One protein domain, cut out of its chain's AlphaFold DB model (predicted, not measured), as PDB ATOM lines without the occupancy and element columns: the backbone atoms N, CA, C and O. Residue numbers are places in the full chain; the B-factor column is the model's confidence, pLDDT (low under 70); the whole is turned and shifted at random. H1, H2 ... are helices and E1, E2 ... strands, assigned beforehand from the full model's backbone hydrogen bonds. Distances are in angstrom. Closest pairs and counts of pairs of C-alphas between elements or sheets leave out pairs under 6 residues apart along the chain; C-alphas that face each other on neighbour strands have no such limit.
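Overview. This is residues 8 to 109 of the 313 residues of an uncharacterized protein of Candidatus Prometheoarchaeum syntrophicum (UniProt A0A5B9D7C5). A long hairpin of two strands, E4 and E5, forms the middle of a strongly twisted five-stranded sheet, with E1 along the E4 side and the shorter E2 and E3 at different places along the E5 side. One helix, H1, packs on this sheet with its residues 59 to 67, and a long looped stretch, residues 15 to 36, leads from E1 round to E2. The printed part has 102 residues, with the order E1 E2 E3 H1 E4 E5; the sheet is branched and its four neighbour pairs are antiparallel. The class is mixed, helices and strands, and the whole is compact, with a radius of gyration of the C-alphas of 13.4 A and spans of 43 by 32 by 23 A.

Along the chain. E1, residues 8 to 14, begins at C-alpha 8 (269.441, 246.553, 242.708) and measures 20.2 A. E2 is residues 37 to 42, and E3 is residues 48 to 50. H1, residues 56 to 72, measures 24.4 A and begins at C-alpha 56 (274.297, 242.842, 230.016). E4, residues 83 to 92, measures 29.2 A. E5, residues 95 to 108, is the longest strand, with 38.8 A, and ends at C-alpha 108 (259.855, 225.412, 248.354).

Arrangement. E1 is an edge strand, antiparallel to E4 at 152 degrees, with N 9 and O 87 2.8 A apart, within hydrogen-bond range. Short pairings join residues 9 to 10 with 24 to 25 and residues 13 to 14 with 17 to 18. E5 lies on the other side of E4 from E1; E4 and E5 are a hairpin at 164 degrees, with N 88 and O 99 at 2.8 A. On the other side of E5 from E4, the pairing is staggered. E3 pairs with residues 97 to 99, with N 49 and O 98 at 2.9 A. E2 pairs with residues 103 to 108, with N 107 and O 38 at 2.9 A. E1 is apart from E2 and from E3, and E2 is apart from E3. H1 is on the sheet, with 21 pairs of C-alphas within 10 A, and is near E1, E3, E4 and E5. Every O i to N i+4 pair in H1 is within hydrogen-bond range.

Size, cuts and confidence. The two C-alphas farthest apart, those of Lys 93 and Leu 109, are 43.4 A apart. The printed part has no cut. The link from E1 to E2, 22 residues, is long; H1 to E4 is short, and the other three are tight. The mean pLDDT of the printed part is 76.7; it is under 70 at residue 21, residues 25 to 46, 80 to 81 and 106 to 109.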
ATOM      1  N   VAL A   8     269.456 247.958 242.284       81.44
ATOM      2  CA  VAL A   8     269.441 246.553 242.708       81.44
ATOM      3  C   VAL A   8     269.017 245.679 241.535       81.44
ATOM      4  O   VAL A   8     267.971 245.914 240.927       81.44
ATOM      5  N   LEU A   9     269.826 244.667 241.245       85.19
ATOM      6  CA  LEU A   9     269.609 243.662 240.217       85.19
ATOM      7  C   LEU A   9     269.429 242.284 240.860       85.19
ATOM      8  O   LEU A   9     270.061 241.967 241.867       85.19
ATOM      9  N   TRP A  10     268.582 241.461 240.253       84.56
ATOM     10  CA  TRP A  10     268.332 240.084 240.666       84.56
ATOM     11  C   TRP A  10     268.510 239.131 239.488       84.56
ATOM     12  O   TRP A  10     268.088 239.440 238.371       84.56
ATOM     13  N   LEU A  11     269.101 237.971 239.758       85.56
ATOM     14  CA  LEU A  11     269.223 236.845 238.838       85.56
ATOM     15  C   LEU A  11     268.700 235.584 239.532       85.56
ATOM     16  O   LEU A  11     269.106 235.275 240.652       85.56
ATOM     17  N   PHE A  12     267.793 234.871 238.866       84.75
ATOM     18  CA  PHE A  12     267.332 233.552 239.292       84.75
ATOM     19  C   PHE A  12     268.036 232.479 238.465       84.75
ATOM     20  O   PHE A  12     268.055 232.576 237.236       84.75
ATOM     21  N   ILE A  13     268.578 231.467 239.137       83.69
ATOM     22  CA  ILE A  13     269.256 230.320 238.530       83.69
ATOM     23  C   ILE A  13     268.405 229.080 238.780       83.69
ATOM     24  O   ILE A  13     268.019 228.813 239.916       83.69
ATOM     25  N   SER A  14     268.124 228.299 237.741       80.62
ATOM     26  CA  SER A  14     267.407 227.028 237.843       80.62
ATOM     27  C   SER A  14     268.119 225.972 237.013       80.62
ATOM     28  O   SER A  14     268.478 226.224 235.868       80.62
ATOM     29  N   ASN A  15     268.334 224.786 237.590       76.19
ATOM     30  CA  ASN A  15     269.071 223.693 236.944       76.19
ATOM     31  C   ASN A  15     270.468 224.108 236.436       76.19
ATOM     32  O   ASN A  15     270.910 223.624 235.401       76.19
ATOM     33  N   GLY A  16     271.147 225.007 237.158       76.69
ATOM     34  CA  GLY A  16     272.471 225.523 236.783       76.69
ATOM     35  C   GLY A  16     272.461 226.635 235.728       76.69
ATOM     36  O   GLY A  16     273.521 227.157 235.410       76.69
ATOM     37  N   GLU A  17     271.290 227.041 235.234       83.62
ATOM     38  CA  GLU A  17     271.158 228.008 234.142       83.62
ATOM     39  C   GLU A  17     270.413 229.284 234.580       83.62
ATOM     40  O   GLU A  17     269.478 229.211 235.391       83.62
ATOM     41  N   PRO A  18     270.763 230.464 234.033       84.12
ATOM     42  CA  PRO A  18     269.972 231.682 234.177       84.12
ATOM     43  C   PRO A  18     268.526 231.491 233.704       84.12
ATOM     44  O   PRO A  18     268.261 230.979 232.618       84.12
ATOM     45  N   HIS A  19     267.560 231.980 234.479       81.88
ATOM     46  CA  HIS A  19     266.174 232.075 234.026       81.88
ATOM     47  C   HIS A  19     266.041 233.044 232.836       81.88
ATOM     48  O   HIS A  19     266.814 233.988 232.710       81.88
ATOM     49  N   SER A  20     264.993 232.890 232.018       71.50
ATOM     50  CA  SER A  20     264.782 233.624 230.753       71.50
ATOM     51  C   SER A  20     264.764 235.155 230.844       71.50
ATOM     52  O   SER A  20     264.922 235.837 229.836       71.50
ATOM     53  N   LEU A  21     264.560 235.714 232.037       63.50
ATOM     54  CA  LEU A  21     264.617 237.158 232.255       63.50
ATOM     55  C   LEU A  21     266.074 237.648 232.376       63.50
ATOM     56  O   LEU A  21     266.365 238.799 232.045       63.50
ATOM     57  N   GLY A  22     266.992 236.788 232.810       74.94
ATOM     58  CA  GLY A  22     268.371 237.147 233.116       74.94
ATOM     59  C   GLY A  22     268.490 238.132 234.284       74.94
ATOM     60  O   GLY A  22     267.538 238.352 235.038       74.94
ATOM     61  N   LEU A  23     269.663 238.750 234.427       77.25
ATOM     62  CA  LEU A  23     269.944 239.738 235.474       77.25
ATOM     63  C   LEU A  23     269.145 241.034 235.236       77.25
ATOM     64  O   LEU A  23     269.432 241.769 234.299       77.25
ATOM     65  N   ASN A  24     268.155 241.361 236.068       77.06
ATOM     66  CA  ASN A  24     267.305 242.547 235.864       77.06
ATOM     67  C   ASN A  24     267.086 243.360 237.132       77.06
ATOM     68  O   ASN A  24     267.071 242.820 238.237       77.06
ATOM     69  N   SER A  25     266.813 244.658 236.967       68.56
ATOM     70  CA  SER A  25     266.276 245.461 238.066       68.56
ATOM     71  C   SER A  25     264.831 245.116 238.306       68.56
ATOM     72  O   SER A  25     263.982 245.353 237.445       68.56
ATOM     73  N   ILE A  26     264.568 244.596 239.492       63.69
ATOM     74  CA  ILE A  26     263.229 244.232 239.913       63.69
ATOM     75  C   ILE A  26     263.047 244.823 241.302       63.69
ATOM     76  O   ILE A  26     263.855 244.582 242.200       63.69
ATOM     77  N   SER A  27     262.016 245.657 241.448       57.66
ATOM     78  CA  SER A  27     261.708 246.387 242.683       57.66
ATOM     79  C   SER A  27     261.478 245.451 243.866       57.66
ATOM     80  O   SER A  27     261.817 245.792 244.997       57.66
ATOM     81  N   ASN A  28     260.927 244.266 243.603       58.25
ATOM     82  CA  ASN A  28     260.682 243.233 244.592       58.25
ATOM     83  C   ASN A  28     260.758 241.854 243.920       58.25
ATOM     84  O   ASN A  28     259.992 241.574 243.002       58.25
ATOM     85  N   TYR A  29     261.650 240.967 244.370       57.22
ATOM     86  CA  TYR A  29     261.771 239.614 243.801       57.22
ATOM     87  C   TYR A  29     260.461 238.802 243.927       57.22
ATOM     88  O   TYR A  29     260.210 237.895 243.135       57.22
ATOM     89  N   ASN A  30     259.585 239.175 244.874       53.44
ATOM     90  CA  ASN A  30     258.241 238.608 245.023       53.44
ATOM     91  C   ASN A  30     257.297 238.928 243.846       53.44
ATOM     92  O   ASN A  30     256.260 238.283 243.720       53.44
ATOM     93  N   ASP A  31     257.628 239.901 242.991       51.50
ATOM     94  CA  ASP A  31     256.817 240.256 241.818       51.50
ATOM     95  C   ASP A  31     257.045 239.281 240.643       51.50
ATOM     96  O   ASP A  31     256.288 239.286 239.675       51.50
ATOM     97  N   ILE A  32     258.077 238.430 240.726       51.78
ATOM     98  CA  ILE A  32     258.513 237.522 239.652       51.78
ATOM     99  C   ILE A  32     257.890 236.131 239.812       51.78
ATOM    100  O   ILE A  32     257.612 235.465 238.818       51.78
ATOM    101  N   LEU A  33     257.657 235.672 241.048       49.88
ATOM    102  CA  LEU A  33     257.136 234.330 241.320       49.88
ATOM    103  C   LEU A  33     256.113 234.307 242.460       49.88
ATOM    104  O   LEU A  33     256.125 235.123 243.376       49.88
ATOM    105  N   SER A  34     255.214 233.317 242.387       40.56
ATOM    106  CA  SER A  34     254.184 233.043 243.397       40.56
ATOM    107  C   SER A  34     254.769 232.930 244.820       40.56
ATOM    108  O   SER A  34     255.896 232.466 244.970       40.56
ATOM    109  N   PRO A  35     253.988 233.258 245.873       38.75
ATOM    110  CA  PRO A  35     254.424 233.452 247.271       38.75
ATOM    111  C   PRO A  35     254.879 232.176 248.023       38.75
ATOM    112  O   PRO A  35     254.641 232.047 249.220       38.75
ATOM    113  N   ILE A  36     255.464 231.199 247.324       41.50
ATOM    114  CA  ILE A  36     255.735 229.823 247.779       41.50
ATOM    115  C   ILE A  36     257.253 229.539 247.833       41.50
ATOM    116  O   ILE A  36     257.657 228.400 248.024       41.50
ATOM    117  N   LEU A  37     258.124 230.543 247.707       45.97
ATOM    118  CA  LEU A  37     259.568 230.359 247.888       45.97
ATOM    119  C   LEU A  37     260.047 231.125 249.126       45.97
ATOM    120  O   LEU A  37     259.949 232.348 249.178       45.97
ATOM    121  N   GLU A  38     260.556 230.401 250.124       46.81
ATOM    122  CA  GLU A  38     261.395 230.983 251.176       46.81
ATOM    123  C   GLU A  38     262.850 230.868 250.720       46.81
ATOM    124  O   GLU A  38     263.319 229.779 250.376       46.81
ATOM    125  N   SER A  39     263.574 231.983 250.708       49.88
ATOM    126  CA  SER A  39     265.001 231.987 250.392       49.88
ATOM    127  C   SER A  39     265.804 232.058 251.681       49.88
ATOM    128  O   SER A  39     265.642 232.987 252.474       49.88
ATOM    129  N   LYS A  40     266.686 231.077 251.899       53.44
ATOM    130  CA  LYS A  40     267.743 231.204 252.905       53.44
ATOM    131  C   LYS A  40     268.923 231.888 252.244       53.44
ATOM    132  O   LYS A  40     269.496 231.358 251.296       53.44
ATOM    133  N   PHE A  41     269.246 233.072 252.738       56.53
ATOM    134  CA  PHE A  41     270.343 233.881 252.239       56.53
ATOM    135  C   PHE A  41     271.584 233.625 253.084       56.53
ATOM    136  O   PHE A  41     271.555 233.821 254.300       56.53
ATOM    137  N   THR A  42     272.660 233.200 252.433       56.16
ATOM    138  CA  THR A  42     273.980 233.123 253.049       56.16
ATOM    139  C   THR A  42     274.797 234.260 252.454       56.16
ATOM    140  O   THR A  42     274.897 234.391 251.234       56.16
ATOM    141  N   THR A  43     275.336 235.136 253.297       54.69
ATOM    142  CA  THR A  43     276.220 236.207 252.833       54.69
ATOM    143  C   THR A  43     277.559 235.578 252.467       54.69
ATOM    144  O   THR A  43     278.282 235.115 253.346       54.69
ATOM    145  N   TYR A  44     277.864 235.518 251.174       55.66
ATOM    146  CA  TYR A  44     279.185 235.125 250.689       55.66
ATOM    147  C   TYR A  44     280.104 236.343 250.612       55.66
ATOM    148  O   TYR A  44     279.645 237.485 250.693       55.66
ATOM    149  N   SER A  45     281.408 236.092 250.500       55.16
ATOM    150  CA  SER A  45     282.416 237.124 250.278       55.16
ATOM    151  C   SER A  45     281.974 238.054 249.140       55.16
ATOM    152  O   SER A  45     281.636 237.628 248.039       55.16
ATOM    153  N   THR A  46     281.896 239.350 249.434       66.31
ATOM    154  CA  THR A  46     281.429 240.365 248.486       66.31
ATOM    155  C   THR A  46     282.395 240.442 247.306       66.31
ATOM    156  O   THR A  46     283.566 240.786 247.491       66.31
ATOM    157  N   LYS A  47     281.923 240.130 246.094       85.00
ATOM    158  CA  LYS A  47     282.692 240.267 244.851       85.00
ATOM    159  C   LYS A  47     282.217 241.496 244.087       85.00
ATOM    160  O   LYS A  47     281.021 241.686 243.895       85.00
ATOM    161  N   THR A  48     283.157 242.314 243.624       88.69
ATOM    162  CA  THR A  48     282.864 243.492 242.801       88.69
ATOM    163  C   THR A  48     283.496 243.347 241.420       88.69
ATOM    164  O   THR A  48     284.653 242.940 241.304       88.69
ATOM    165  N   TRP A  49     282.751 243.709 240.376       91.94
ATOM    166  CA  TRP A  49     283.212 243.761 238.987       91.94
ATOM    167  C   TRP A  49     283.100 245.187 238.444       91.94
ATOM    168  O   TRP A  49     282.090 245.849 238.674       91.94
ATOM    169  N   ASN A  50     284.096 245.648 237.682       92.75
ATOM    170  CA  ASN A  50     283.936 246.822 236.820       92.75
ATOM    171  C   ASN A  50     283.177 246.388 235.556       92.75
ATOM    172  O   ASN A  50     283.582 245.440 234.875       92.75
ATOM    173  N   ILE A  51     282.060 247.056 235.276       92.38
ATOM    174  CA  ILE A  51     281.135 246.726 234.186       92.38
ATOM    175  C   ILE A  51     280.980 247.874 233.177       92.38
ATOM    176  O   ILE A  51     280.079 247.837 232.347       92.38
ATOM    177  N   SER A  52     281.848 248.891 233.228       89.44
ATOM    178  CA  SER A  52     281.708 250.137 232.451       89.44
ATOM    179  C   SER A  52     281.576 249.918 230.942       89.44
ATOM    180  O   SER A  52     280.831 250.638 230.287       89.44
ATOM    181  N   ASN A  53     282.251 248.894 230.415       90.06
ATOM    182  CA  ASN A  53     282.267 248.555 228.991       90.06
ATOM    183  C   ASN A  53     281.679 247.166 228.704       90.06
ATOM    184  O   ASN A  53     281.946 246.607 227.646       90.06
ATOM    185  N   LYS A  54     280.932 246.589 229.653       90.06
ATOM    186  CA  LYS A  54     280.335 245.261 229.493       90.06
ATOM    187  C   LYS A  54     278.876 245.377 229.075       90.06
ATOM    188  O   LYS A  54     278.109 246.171 229.623       90.06
ATOM    189  N   THR A  55     278.484 244.541 228.130       89.06
ATOM    190  CA  THR A  55     277.085 244.265 227.821       89.06
ATOM    191  C   THR A  55     276.414 243.538 228.985       89.06
ATOM    192  O   THR A  55     277.060 242.976 229.871       89.06
ATOM    193  N   LYS A  56     275.080 243.536 228.990       84.94
ATOM    194  CA  LYS A  56     274.297 242.842 230.016       84.94
ATOM    195  C   LYS A  56     274.620 241.341 230.076       84.94
ATOM    196  O   LYS A  56     274.671 240.784 231.172       84.94
ATOM    197  N   ASP A  57     274.865 240.724 228.924       86.81
ATOM    198  CA  ASP A  57     275.161 239.295 228.817       86.81
ATOM    199  C   ASP A  57     276.553 238.982 229.379       86.81
ATOM    200  O   ASP A  57     276.669 238.121 230.244       86.81
ATOM    201  N   GLU A  58     277.577 239.775 229.044       90.44
ATOM    202  CA  GLU A  58     278.931 239.632 229.617       90.44
ATOM    203  C   GLU A  58     278.952 239.837 231.144       90.44
ATOM    204  O   GLU A  58     279.741 239.224 231.874       90.44
ATOM    205  N   VAL A  59     278.090 240.721 231.657       89.62
ATOM    206  CA  VAL A  59     277.903 240.896 233.103       89.62
ATOM    207  C   VAL A  59     277.270 239.649 233.719       89.62
ATOM    208  O   VAL A  59     277.749 239.175 234.748       89.62
ATOM    209  N   GLN A  60     276.221 239.103 233.102       90.88
ATOM    210  CA  GLN A  60     275.569 237.883 233.576       90.88
ATOM    211  C   GLN A  60     276.516 236.678 233.539       90.88
ATOM    212  O   GLN A  60     276.562 235.928 234.511       90.88
ATOM    213  N   GLU A  61     277.305 236.521 232.477       91.62
ATOM    214  CA  GLU A  61     278.339 235.486 232.363       91.62
ATOM    215  C   GLU A  61     279.357 235.589 233.501       91.62
ATOM    216  O   GLU A  61     279.629 234.594 234.164       91.62
ATOM    217  N   SER A  62     279.831 236.801 233.811       91.06
ATOM    218  CA  SER A  62     280.771 237.029 234.923       91.06
ATOM    219  C   SER A  62     280.181 236.617 236.284       91.06
ATOM    220  O   SER A  62     280.895 236.127 237.161       91.06
ATOM    221  N   VAL A  63     278.873 236.827 236.478       90.88
ATOM    222  CA  VAL A  63     278.153 236.417 237.695       90.88
ATOM    223  C   VAL A  63     277.983 234.893 237.743       90.88
ATOM    224  O   VAL A  63     278.198 234.293 238.795       90.88
ATOM    225  N   MET A  64     277.638 234.266 236.615       92.25
ATOM    226  CA  MET A  64     277.474 232.811 236.508       92.25
ATOM    227  C   MET A  64     278.793 232.059 236.670       92.25
ATOM    228  O   MET A  64     278.823 231.033 237.343       92.25
ATOM    229  N   GLU A  65     279.887 232.571 236.110       92.25
ATOM    230  CA  GLU A  65     281.229 232.011 236.281       92.25
ATOM    231  C   GLU A  65     281.603 231.958 237.766       92.25
ATOM    232  O   GLU A  65     282.000 230.912 238.277       92.25
ATOM    233  N   TYR A  66     281.395 233.062 238.487       90.62
ATOM    234  CA  TYR A  66     281.660 233.109 239.921       90.62
ATOM    235  C   TYR A  66     280.774 232.136 240.712       90.62
ATOM    236  O   TYR A  66     281.280 231.398 241.553       90.62
ATOM    237  N   TYR A  67     279.473 232.082 240.415       89.31
ATOM    238  CA  TYR A  67     278.550 231.119 241.024       89.31
ATOM    239  C   TYR A  67     278.991 229.662 240.792       89.31
ATOM    240  O   TYR A  67     279.027 228.872 241.734       89.31
ATOM    241  N   ASN A  68     279.391 229.316 239.567       91.00
ATOM    242  CA  ASN A  68     279.866 227.976 239.226       91.00
ATOM    243  C   ASN A  68     281.183 227.632 239.933       91.00
ATOM    244  O   ASN A  68     281.333 226.511 240.419       91.00
ATOM    245  N   ASN A  69     282.101 228.592 240.060       89.75
ATOM    246  CA  ASN A  69     283.348 228.396 240.802       89.75
ATOM    247  C   ASN A  69     283.080 228.088 242.281       89.75
ATOM    248  O   ASN A  69     283.630 227.117 242.793       89.75
ATOM    249  N   LEU A  70     282.150 228.801 242.930       86.56
ATOM    250  CA  LEU A  70     281.756 228.498 244.313       86.56
ATOM    251  C   LEU A  70     281.232 227.060 244.478       86.56
ATOM    252  O   LEU A  70     281.463 226.429 245.511       86.56
ATOM    253  N   ILE A  71     280.531 226.525 243.474       85.88
ATOM    254  CA  ILE A  71     280.034 225.140 243.481       85.88
ATOM    255  C   ILE A  71     281.181 224.147 243.306       85.88
ATOM    256  O   ILE A  71     281.270 223.166 244.049       85.88
ATOM    257  N   LEU A  72     282.060 224.393 242.332       89.00
ATOM    258  CA  LEU A  72     283.216 223.541 242.041       89.00
ATOM    259  C   LEU A  72     284.170 223.460 243.240       89.00
ATOM    260  O   LEU A  72     284.650 222.377 243.578       89.00
ATOM    261  N   GLU A  73     284.377 224.584 243.922       87.44
ATOM    262  CA  GLU A  73     285.202 224.706 245.127       87.44
ATOM    263  C   GLU A  73     284.485 224.208 246.396       87.44
ATOM    264  O   GLU A  73     285.098 224.108 247.458       87.44
ATOM    265  N   LYS A  74     283.205 223.811 246.288       82.25
ATOM    266  CA  LYS A  74     282.336 223.351 247.390       82.25
ATOM    267  C   LYS A  74     282.113 224.400 248.487       82.25
ATOM    268  O   LYS A  74     281.749 224.050 249.611       82.25
ATOM    269  N   GLU A  75     282.291 225.675 248.164       80.00
ATOM    270  CA  GLU A  75     281.953 226.803 249.035       80.00
ATOM    271  C   GLU A  75     280.443 227.101 249.013       80.00
ATOM    272  O   GLU A  75     279.875 227.626 249.977       80.00
ATOM    273  N   TYR A  76     279.768 226.698 247.934       79.00
ATOM    274  CA  TYR A  76     278.325 226.793 247.767       79.00
ATOM    275  C   TYR A  76     277.724 225.458 247.326       79.00
ATOM    276  O   TYR A  76     278.247 224.772 246.454       79.00
ATOM    277  N   PHE A  77     276.576 225.108 247.899       81.38
ATOM    278  CA  PHE A  77     275.771 223.975 247.447       81.38
ATOM    279  C   PHE A  77     274.485 224.524 246.827       81.38
ATOM    280  O   PHE A  77     273.766 225.229 247.530       81.38
ATOM    281  N   PRO A  78     274.159 224.237 245.559       80.19
ATOM    282  CA  PRO A  78     272.938 224.747 244.941       80.19
ATOM    283  C   PRO A  78     271.660 224.264 245.622       80.19
ATOM    284  O   PRO A  78     271.564 223.122 246.084       80.19
ATOM    285  N   GLY A  79     270.650 225.131 245.663       73.06
ATOM    286  CA  GLY A  79     269.313 224.788 246.121       73.06
ATOM    287  C   GLY A  79     268.602 223.855 245.140       73.06
ATOM    288  O   GLY A  79     268.638 224.044 243.927       73.06
ATOM    289  N   GLN A  80     267.861 222.873 245.667       68.31
ATOM    290  CA  GLN A  80     267.083 221.918 244.859       68.31
ATOM    291  C   GLN A  80     266.076 222.596 243.906       68.31
ATOM    292  O   GLN A  80     265.694 222.013 242.896       68.31
ATOM    293  N   TYR A  81     265.625 223.809 244.235       68.12
ATOM    294  CA  TYR A  81     264.607 224.546 243.480       68.12
ATOM    295  C   TYR A  81     265.159 225.806 242.802       68.12
ATOM    296  O   TYR A  81     264.380 226.662 242.383       68.12
ATOM    297  N   GLY A  82     266.484 225.913 242.688       78.00
ATOM    298  CA  GLY A  82     267.173 227.069 242.129       78.00
ATOM    299  C   GLY A  82     267.656 228.058 243.184       78.00
ATOM    300  O   GLY A  82     267.343 227.930 244.366       78.00
ATOM    301  N   ASP A  83     268.385 229.075 242.743       82.19
ATOM    302  CA  ASP A  83     269.095 230.026 243.598       82.19
ATOM    303  C   ASP A  83     268.843 231.469 243.147       82.19
ATOM    304  O   ASP A  83     268.605 231.745 241.972       82.19
ATOM    305  N   TRP A  84     268.887 232.399 244.097       83.06
ATOM    306  CA  TRP A  84     268.797 233.834 243.861       83.06
ATOM    307  C   TRP A  84     270.146 234.491 244.069       83.06
ATOM    308  O   TRP A  84     270.764 234.333 245.121       83.06
ATOM    309  N   ILE A  85     270.533 235.311 243.104       85.75
ATOM    310  CA  ILE A  85     271.679 236.199 243.194       85.75
ATOM    311  C   ILE A  85     271.170 237.638 243.210       85.75
ATOM    312  O   ILE A  85     270.452 238.061 242.301       85.75
ATOM    313  N   LYS A  86     271.543 238.387 244.249       85.38
ATOM    314  CA  LYS A  86     271.290 239.826 244.357       85.38
ATOM    315  C   LYS A  86     272.589 240.581 244.127       85.38
ATOM    316  O   LYS A  86     273.572 240.327 244.825       85.38
ATOM    317  N   CYS A  87     272.550 241.558 243.230       86.94
ATOM    318  CA  CYS A  87     273.658 242.471 242.997       86.94
ATOM    319  C   CYS A  87     273.221 243.934 243.133       86.94
ATOM    320  O   CYS A  87     272.086 244.285 242.808       86.94
ATOM    321  N   SER A  88     274.138 244.801 243.546       87.69
ATOM    322  CA  SER A  88     273.969 246.253 243.540       87.69
ATOM    323  C   SER A  88     274.906 246.878 242.512       87.69
ATOM    324  O   SER A  88     276.123 246.736 242.599       87.69
ATOM    325  N   GLU A  89     274.343 247.573 241.531       88.62
ATOM    326  CA  GLU A  89     275.082 248.396 240.573       88.62
ATOM    327  C   GLU A  89     275.266 249.805 241.147       88.62
ATOM    328  O   GLU A  89     274.314 250.377 241.682       88.62
ATOM    329  N   PHE A  90     276.469 250.367 241.037       88.62
ATOM    330  CA  PHE A  90     276.803 251.718 241.493       88.62
ATOM    331  C   PHE A  90     277.873 252.359 240.599       88.62
ATOM    332  O   PHE A  90     278.569 251.672 239.852       88.62
ATOM    333  N   GLU A  91     278.011 253.684 240.677       89.25
ATOM    334  CA  GLU A  91     278.922 254.459 239.828       89.25
ATOM    335  C   GLU A  91     279.935 255.253 240.665       89.25
ATOM    336  O   GLU A  91     279.570 255.920 241.638       89.25
ATOM    337  N   ILE A  92     281.215 255.190 240.287       86.25
ATOM    338  CA  ILE A  92     282.312 255.947 240.902       86.25
ATOM    339  C   ILE A  92     283.117 256.603 239.784       86.25
ATOM    340  O   ILE A  92     283.665 255.909 238.938       86.25
ATOM    341  N   LYS A  93     283.240 257.938 239.801       85.75
ATOM    342  CA  LYS A  93     284.071 258.698 238.843       85.75
ATOM    343  C   LYS A  93     283.796 258.330 237.365       85.75
ATOM    344  O   LYS A  93     284.734 258.188 236.590       85.75
ATOM    345  N   ASN A  94     282.519 258.216 236.989       83.38
ATOM    346  CA  ASN A  94     282.037 257.823 235.653       83.38
ATOM    347  C   ASN A  94     282.313 256.363 235.248       83.38
ATOM    348  O   ASN A  94     282.123 255.998 234.089       83.38
ATOM    349  N   GLU A  95     282.736 255.516 236.183       88.56
ATOM    350  CA  GLU A  95     282.863 254.076 235.980       88.56
ATOM    351  C   GLU A  95     281.743 253.337 236.709       88.56
ATOM    352  O   GLU A  95     281.408 253.656 237.855       88.56
ATOM    353  N   LYS A  96     281.177 252.322 236.054       90.19
ATOM    354  CA  LYS A  96     280.109 251.484 236.602       90.19
ATOM    355  C   LYS A  96     280.665 250.205 237.200       90.19
ATOM    356  O   LYS A  96     281.476 249.511 236.586       90.19
ATOM    357  N   TYR A  97     280.145 249.856 238.365       90.88
ATOM    358  CA  TYR A  97     280.526 248.680 239.126       90.88
ATOM    359  C   TYR A  97     279.297 247.862 239.503       90.88
ATOM    360  O   TYR A  97     278.234 248.414 239.775       90.88
ATOM    361  N   LEU A  98     279.465 246.544 239.559       90.69
ATOM    362  CA  LEU A  98     278.481 245.607 240.084       90.69
ATOM    363  C   LEU A  98     279.050 244.932 241.329       90.69
ATOM    364  O   LEU A  98     280.105 244.309 241.249       90.69
ATOM    365  N   ASN A  99     278.360 245.031 242.461       88.94
ATOM    366  CA  ASN A  99     278.671 244.283 243.674       88.94
ATOM    367  C   ASN A  99     277.707 243.109 243.837       88.94
ATOM    368  O   ASN A  99     276.498 243.306 243.775       88.94
ATOM    369  N   LEU A 100     278.228 241.913 244.100       86.62
ATOM    370  CA  LEU A 100     277.445 240.791 244.595       86.62
ATOM    371  C   LEU A 100     277.094 241.037 246.064       86.62
ATOM    372  O   LEU A 100     277.978 241.094 246.920       86.62
ATOM    373  N   ASP A 101     275.804 241.149 246.354       80.00
ATOM    374  CA  ASP A 101     275.329 241.366 247.715       80.00
ATOM    375  C   ASP A 101     275.074 240.033 248.426       80.00
ATOM    376  O   ASP A 101     275.477 239.850 249.573       80.00
ATOM    377  N   ILE A 102     274.333 239.124 247.779       78.25
ATOM    378  CA  ILE A 102     273.801 237.909 248.410       78.25
ATOM    379  C   ILE A 102     273.626 236.792 247.372       78.25
ATOM    380  O   ILE A 102     273.133 237.048 246.271       78.25
ATOM    381  N   ILE A 103     273.920 235.549 247.779       81.06
ATOM    382  CA  ILE A 103     273.436 234.327 247.117       81.06
ATOM    383  C   ILE A 103     272.512 233.581 248.092       81.06
ATOM    384  O   ILE A 103     272.851 233.362 249.257       81.06
ATOM    385  N   GLY A 104     271.313 233.212 247.644       75.88
ATOM    386  CA  GLY A 104     270.322 232.521 248.464       75.88
ATOM    387  C   GLY A 104     269.747 231.299 247.778       75.88
ATOM    388  O   GLY A 104     269.368 231.364 246.618       75.88
ATOM    389  N   GLN A 105     269.628 230.202 248.514       76.25
ATOM    390  CA  GLN A 105     268.972 229.003 248.004       76.25
ATOM    391  C   GLN A 105     267.462 229.202 248.015       76.25
ATOM    392  O   GLN A 105     266.887 229.561 249.052       76.25
ATOM    393  N   SER A 106     266.800 228.931 246.892       64.62
ATOM    394  CA  SER A 106     265.343 228.842 246.869       64.62
ATOM    395  C   SER A 106     264.925 227.533 247.512       64.62
ATOM    396  O   SER A 106     265.315 226.442 247.095       64.62
ATOM    397  N   SER A 107     264.088 227.638 248.535       55.28
ATOM    398  CA  SER A 107     263.402 226.492 249.106       55.28
ATOM    399  C   SER A 107     261.916 226.603 248.810       55.28
ATOM    400  O   SER A 107     261.319 227.675 248.928       55.28
ATOM    401  N   TRP A 108     261.306 225.491 248.404       52.84
ATOM    402  CA  TRP A 108     259.855 225.412 248.354       52.84
ATOM    403  C   TRP A 108     259.326 225.601 249.779       52.84
ATOM    404  O   TRP A 108     259.735 224.869 250.686       52.84
ATOM    405  N   LEU A 109     258.413 226.555 249.987       52.00
ATOM    406  CA  LEU A 109     257.590 226.609 251.192       52.00
ATOM    407  C   LEU A 109     256.843 225.282 251.247       52.00
ATOM    408  O   LEU A 109     255.837 225.100 250.560       52.00
TER     409      LEU A 109